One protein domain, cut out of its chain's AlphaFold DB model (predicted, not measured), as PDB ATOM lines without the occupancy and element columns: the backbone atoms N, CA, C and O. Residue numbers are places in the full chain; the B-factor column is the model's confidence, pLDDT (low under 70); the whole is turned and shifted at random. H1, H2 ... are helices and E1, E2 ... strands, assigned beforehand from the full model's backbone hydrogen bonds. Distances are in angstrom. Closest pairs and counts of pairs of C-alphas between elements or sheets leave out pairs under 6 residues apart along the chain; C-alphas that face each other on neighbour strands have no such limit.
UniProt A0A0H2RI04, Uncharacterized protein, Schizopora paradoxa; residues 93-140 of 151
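This is residues 93 to 140 of the 151 residues of an uncharacterized protein of Schizopora paradoxa (UniProt A0A0H2RI04). A thin hairpin of two short strands, E1 and E2, has a long loop whose residues 117 to 122 stick out; helix H1 lies near the strands through its residues 100 to 104, and H2 runs on from E2, with residues 133 to 140 sticking out. The printed part has 48 residues, with two named helices and two named strands in the order H1, E1, E2, H2 along the chain; the class is mixed, helices and strands, and the sheet of E1 and E2 is antiparallel. The whole is loose, radius of gyration of the C-alphas 12.8 A, spanning 38 by 22 by 14 A.

E1 is residues 111 to 114 and E2 126 to 129, 10.5 A long. H1, residues 95 to 104, is 14.2 A long from C-alpha 95 at (107.079, 96.936, 74.451). H2, residues 130 to 136, ends at C-alpha 136 (107.811, 125.761, 70.428).

E1 and E2 form a hairpin, antiparallel at 153 degrees; N 112 and O 128 are 2.9 A apart, within hydrogen-bond range. The closest C-alphas of H1 and E1, Leu 103 and Thr 111, are 6.7 A apart. H1 and E2 are near each other, with 6 pairs of C-alphas within 10 A. The closest C-alphas of E1 and H2, Thr 111 and Lys 130, are 5.7 A apart. H1 and H2 are apart. In H1 and H2 every O i to N i+4 pair is within hydrogen-bond range.

The farthest C-alphas, Ala 93 and Asn 139, are 40.0 A apart. The printed part has no cut; the link E1 to E2 is long. Residues 132 to 140 have pLDDT under 70.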
ATOM      1  N   ALA A  93     108.346  91.496  70.996       88.56
ATOM      2  CA  ALA A  93     107.573  90.985  72.123       88.56
ATOM      3  C   ALA A  93     107.677  91.920  73.337       88.56
ATOM      4  O   ALA A  93     106.709  92.053  74.089       88.56
ATOM      5  N   ASP A  94     108.825  92.581  73.503       86.88
ATOM      6  CA  ASP A  94     109.009  93.623  74.503       86.88
ATOM      7  C   ASP A  94     108.490  94.982  73.989       86.88
ATOM      8  O   ASP A  94     108.754  95.411  72.858       86.88
ATOM      9  N   ALA A  95     107.705  95.668  74.822       85.62
ATOM     10  CA  ALA A  95     107.079  96.936  74.451       85.62
ATOM     11  C   ALA A  95     108.099  98.080  74.320       85.62
ATOM     12  O   ALA A  95     107.942  98.948  73.459       85.62
ATOM     13  N   VAL A  96     109.151  98.074  75.145       86.88
ATOM     14  CA  VAL A  96     110.209  99.088  75.111       86.88
ATOM     15  C   VAL A  96     111.078  98.881  73.875       86.88
ATOM     16  O   VAL A  96     111.354  99.840  73.156       86.88
ATOM     17  N   GLU A  97     111.430  97.638  73.554       87.75
ATOM     18  CA  GLU A  97     112.165  97.318  72.324       87.75
ATOM     19  C   GLU A  97     111.350  97.632  71.062       87.75
ATOM     20  O   GLU A  97     111.883  98.173  70.090       87.75
ATOM     21  N   SER A  98     110.035  97.394  71.084       88.88
ATOM     22  CA  SER A  98     109.130  97.848  70.021       88.88
ATOM     23  C   SER A  98     109.200  99.366  69.828       88.88
ATOM     24  O   SER A  98     109.391  99.834  68.704       88.88
ATOM     25  N   ALA A  99     109.111 100.139  70.915       88.06
ATOM     26  CA  ALA A  99     109.199 101.596  70.868       88.06
ATOM     27  C   ALA A  99     110.557 102.074  70.325       88.06
ATOM     28  O   ALA A  99     110.590 102.923  69.432       88.06
ATOM     29  N   LYS A 100     111.672 101.477  70.774       88.62
ATOM     30  CA  LYS A 100     113.018 101.765  70.247       88.62
ATOM     31  C   LYS A 100     113.095 101.529  68.741       88.62
ATOM     32  O   LYS A 100     113.569 102.399  68.014       88.62
ATOM     33  N   LYS A 101     112.576 100.399  68.246       90.19
ATOM     34  CA  LYS A 101     112.550 100.089  66.804       90.19
ATOM     35  C   LYS A 101     111.707 101.078  66.003       90.19
ATOM     36  O   LYS A 101     112.057 101.387  64.867       90.19
ATOM     37  N   VAL A 102     110.596 101.564  66.559       89.75
ATOM     38  CA  VAL A 102     109.765 102.589  65.908       89.75
ATOM     39  C   VAL A 102     110.516 103.917  65.821       89.75
ATOM     40  O   VAL A 102     110.567 104.501  64.741       89.75
ATOM     41  N   LEU A 103     111.127 104.373  66.918       88.75
ATOM     42  CA  LEU A 103     111.863 105.640  66.961       88.75
ATOM     43  C   LEU A 103     113.124 105.609  66.094       88.75
ATOM     44  O   LEU A 103     113.397 106.572  65.385       88.75
ATOM     45  N   ALA A 104     113.836 104.480  66.055       87.19
ATOM     46  CA  ALA A 104     115.026 104.310  65.223       87.19
ATOM     47  C   ALA A 104     114.753 104.517  63.721       87.19
ATOM     48  O   ALA A 104     115.649 104.922  62.987       87.19
ATOM     49  N   LYS A 105     113.517 104.291  63.245       86.56
ATOM     50  CA  LYS A 105     113.139 104.576  61.844       86.56
ATOM     51  C   LYS A 105     113.159 106.070  61.507       86.56
ATOM     52  O   LYS A 105     113.234 106.416  60.332       86.56
ATOM     53  N   TRP A 106     113.040 106.933  62.511       83.62
ATOM     54  CA  TRP A 106     112.889 108.381  62.360       83.62
ATOM     55  C   TRP A 106     113.996 109.177  63.053       83.62
ATOM     56  O   TRP A 106     113.956 110.414  63.028       83.62
ATOM     57  N   ASP A 107     114.966 108.481  63.648       81.88
ATOM     58  CA  ASP A 107     116.082 109.080  64.364       81.88
ATOM     59  C   ASP A 107     116.921 109.968  63.440       81.88
ATOM     60  O   ASP A 107     117.170 109.650  62.275       81.88
ATOM     61  N   GLY A 108     117.278 111.146  63.936       71.94
ATOM     62  CA  GLY A 108     117.954 112.188  63.173       71.94
ATOM     63  C   GLY A 108     117.059 112.963  62.199       71.94
ATOM     64  O   GLY A 108     117.415 114.095  61.865       71.94
ATOM     65  N   VAL A 109     115.895 112.431  61.802       77.38
ATOM     66  CA  VAL A 109     114.979 113.071  60.839       77.38
ATOM     67  C   VAL A 109     113.866 113.835  61.549       77.38
ATOM     68  O   VAL A 109     113.810 115.055  61.458       77.38
ATOM     69  N   LYS A 110     112.988 113.125  62.263       77.75
ATOM     70  CA  LYS A 110     111.851 113.713  62.998       77.75
ATOM     71  C   LYS A 110     111.981 113.540  64.499       77.75
ATOM     72  O   LYS A 110     111.413 114.320  65.260       77.75
ATOM     73  N   THR A 111     112.714 112.517  64.919       82.38
ATOM     74  CA  THR A 111     112.962 112.223  66.323       82.38
ATOM     75  C   THR A 111     114.447 112.305  66.621       82.38
ATOM     76  O   THR A 111     115.281 112.111  65.740       82.38
ATOM     77  N   GLU A 112     114.773 112.596  67.867       85.06
ATOM     78  CA  GLU A 112     116.124 112.491  68.403       85.06
ATOM     79  C   GLU A 112     116.071 111.579  69.619       85.06
ATOM     80  O   GLU A 112     115.354 111.870  70.579       85.06
ATOM     81  N   ILE A 113     116.777 110.454  69.558       85.50
ATOM     82  CA  ILE A 113     116.857 109.524  70.684       85.50
ATOM     83  C   ILE A 113     117.851 110.073  71.711       85.50
ATOM     84  O   ILE A 113     119.017 110.319  71.406       85.50
ATOM     85  N   ILE A 114     117.390 110.241  72.951       86.12
ATOM     86  CA  ILE A 114     118.201 110.743  74.059       86.12
ATOM     87  C   ILE A 114     118.726 109.541  74.837       86.12
ATOM     88  O   ILE A 114     117.963 108.802  75.462       86.12
ATOM     89  N   ASN A 115     120.043 109.350  74.813       82.75
ATOM     90  CA  ASN A 115     120.683 108.267  75.551       82.75
ATOM     91  C   ASN A 115     120.612 108.537  77.054       82.75
ATOM     92  O   ASN A 115     121.190 109.501  77.560       82.75
ATOM     93  N   LEU A 116     119.916 107.657  77.765       83.56
ATOM     94  CA  LEU A 116     119.875 107.640  79.219       83.56
ATOM     95  C   LEU A 116     120.864 106.611  79.759       83.56
ATOM     96  O   LEU A 116     121.260 105.675  79.066       83.56
ATOM     97  N   ARG A 117     121.261 106.788  81.018       81.75
ATOM     98  CA  ARG A 117     122.040 105.780  81.730       81.75
ATOM     99  C   ARG A 117     121.134 104.596  82.067       81.75
ATOM    100  O   ARG A 117     120.066 104.800  82.639       81.75
ATOM    101  N   ASP A 118     121.580 103.386  81.748       80.06
ATOM    102  CA  ASP A 118     120.875 102.172  82.153       80.06
ATOM    103  C   ASP A 118     120.969 101.989  83.674       80.06
ATOM    104  O   ASP A 118     122.063 102.008  84.247       80.06
ATOM    105  N   GLU A 119     119.819 101.789  84.316       81.69
ATOM    106  CA  GLU A 119     119.706 101.482  85.741       81.69
ATOM    107  C   GLU A 119     119.172 100.051  85.916       81.69
ATOM    108  O   GLU A 119     118.188  99.676  85.266       81.69
ATOM    109  N   PRO A 120     119.788  99.217  86.776       82.06
ATOM    110  CA  PRO A 120     119.351  97.841  86.973       82.06
ATOM    111  C   PRO A 120     117.873  97.750  87.374       82.06
ATOM    112  O   PRO A 120     117.443  98.347  88.358       82.06
ATOM    113  N   GLY A 121     117.100  96.954  86.632       84.56
ATOM    114  CA  GLY A 121     115.669  96.760  86.887       84.56
ATOM    115  C   GLY A 121     114.750  97.811  86.255       84.56
ATOM    116  O   GLY A 121     113.542  97.733  86.462       84.56
ATOM    117  N   MET A 122     115.283  98.753  85.467       80.44
ATOM    118  CA  MET A 122     114.488  99.714  84.699       80.44
ATOM    119  C   MET A 122     114.759  99.591  83.201       80.44
ATOM    120  O   MET A 122     115.905  99.550  82.762       80.44
ATOM    121  N   SER A 123     113.686  99.606  82.412       80.12
ATOM    122  CA  SER A 123     113.753  99.773  80.960       80.12
ATOM    123  C   SER A 123     113.262 101.174  80.623       80.12
ATOM    124  O   SER A 123     112.079 101.469  80.794       80.12
ATOM    125  N   THR A 124     114.164 102.038  80.156       82.06
ATOM    126  CA  THR A 124     113.856 103.453  79.901       82.06
ATOM    127  C   THR A 124     114.095 103.807  78.440       82.06
ATOM    128  O   THR A 124     114.989 103.272  77.786       82.06
ATOM    129  N   ILE A 125     113.281 104.722  77.922       86.06
ATOM    130  CA  ILE A 125     113.437 105.312  76.597       86.06
ATOM    131  C   ILE A 125     113.160 106.809  76.701       86.06
ATOM    132  O   ILE A 125     112.169 107.211  77.309       86.06
ATOM    133  N   ALA A 126     114.035 107.632  76.128       86.69
ATOM    134  CA  ALA A 126     113.828 109.070  76.018       86.69
ATOM    135  C   ALA A 126     114.048 109.509  74.576       86.69
ATOM    136  O   ALA A 126     114.952 109.031  73.890       86.69
ATOM    137  N   PHE A 127     113.189 110.409  74.109       87.69
ATOM    138  CA  PHE A 127     113.267 110.962  72.770       87.69
ATOM    139  C   PHE A 127     112.643 112.352  72.725       87.69
ATOM    140  O   PHE A 127     111.750 112.668  73.510       87.69
ATOM    141  N   ALA A 128     113.096 113.159  71.774       84.56
ATOM    142  CA  ALA A 128     112.487 114.429  71.412       84.56
ATOM    143  C   ALA A 128     111.905 114.349  69.997       84.56
ATOM    144  O   ALA A 128     112.406 113.607  69.152       84.56
ATOM    145  N   ILE A 129     110.851 115.120  69.732       84.88
ATOM    146  CA  ILE A 129     110.294 115.311  68.387       84.88
ATOM    147  C   ILE A 129     110.769 116.679  67.902       84.88
ATOM    148  O   ILE A 129     110.343 117.700  68.442       84.88
ATOM    149  N   LYS A 130     111.655 116.693  66.902       78.56
ATOM    150  CA  LYS A 130     112.373 117.900  66.463       78.56
ATOM    151  C   LYS A 130     111.422 119.018  66.048       78.56
ATOM    152  O   LYS A 130     111.500 120.109  66.591       78.56
ATOM    153  N   ASP A 131     110.432 118.699  65.214       72.44
ATOM    154  CA  ASP A 131     109.438 119.673  64.744       72.44
ATOM    155  C   ASP A 131     108.652 120.320  65.896       72.44
ATOM    156  O   ASP A 131     108.234 121.472  65.802       72.44
ATOM    157  N   THR A 132     108.412 119.594  66.989       69.00
ATOM    158  CA  THR A 132     107.722 120.150  68.160       69.00
ATOM    159  C   THR A 132     108.643 121.089  68.928       69.00
ATOM    160  O   THR A 132     108.225 122.186  69.280       69.00
ATOM    161  N   VAL A 133     109.899 120.688  69.138       66.75
ATOM    162  CA  VAL A 133     110.897 121.497  69.848       66.75
ATOM    163  C   VAL A 133     111.211 122.774  69.073       66.75
ATOM    164  O   VAL A 133     111.122 123.854  69.646       66.75
ATOM    165  N   ASP A 134     111.480 122.683  67.772       69.25
ATOM    166  CA  ASP A 134     111.867 123.833  66.948       69.25
ATOM    167  C   ASP A 134     110.742 124.875  66.839       69.25
ATOM    168  O   ASP A 134     110.991 126.078  66.913       69.25
ATOM    169  N   ASN A 135     109.485 124.429  66.722       68.94
ATOM    170  CA  ASN A 135     108.339 125.337  66.627       68.94
ATOM    171  C   ASN A 135     107.949 125.967  67.975       68.94
ATOM    172  O   ASN A 135     107.339 127.037  67.992       68.94
ATOM    173  N   TRP A 136     108.243 125.308  69.100       66.56
ATOM    174  CA  TRP A 136     107.811 125.761  70.428       66.56
ATOM    175  C   TRP A 136     108.919 126.496  71.188       66.56
ATOM    176  O   TRP A 136     108.617 127.415  71.948       66.56
ATOM    177  N   ALA A 137     110.195 126.174  70.956       64.38
ATOM    178  CA  ALA A 137     111.330 126.721  71.705       64.38
ATOM    179  C   ALA A 137     111.431 128.255  71.662       64.38
ATOM    180  O   ALA A 137     111.893 128.860  72.623       64.38
ATOM    181  N   GLY A 138     110.970 128.896  70.581       65.69
ATOM    182  CA  GLY A 138     110.985 130.358  70.466       65.69
ATOM    183  C   GLY A 138     109.897 131.089  71.264       65.69
ATOM    184  O   GLY A 138     110.061 132.271  71.539       65.69
ATOM    185  N   ASN A 139     108.803 130.410  71.633       67.88
ATOM    186  CA  ASN A 139     107.597 131.023  72.218       67.88
ATOM    187  C   ASN A 139     107.158 130.377  73.546       67.88
ATOM    188  O   ASN A 139     106.046 130.623  74.010       67.88
ATOM    189  N   THR A 140     107.988 129.516  74.137       67.25
ATOM    190  CA  THR A 140     107.647 128.789  75.368       67.25
ATOM    191  C   THR A 140     108.366 129.421  76.556       67.25
ATOM    192  O   THR A 140     109.588 129.356  76.637       67.25
TER     193      THR A 140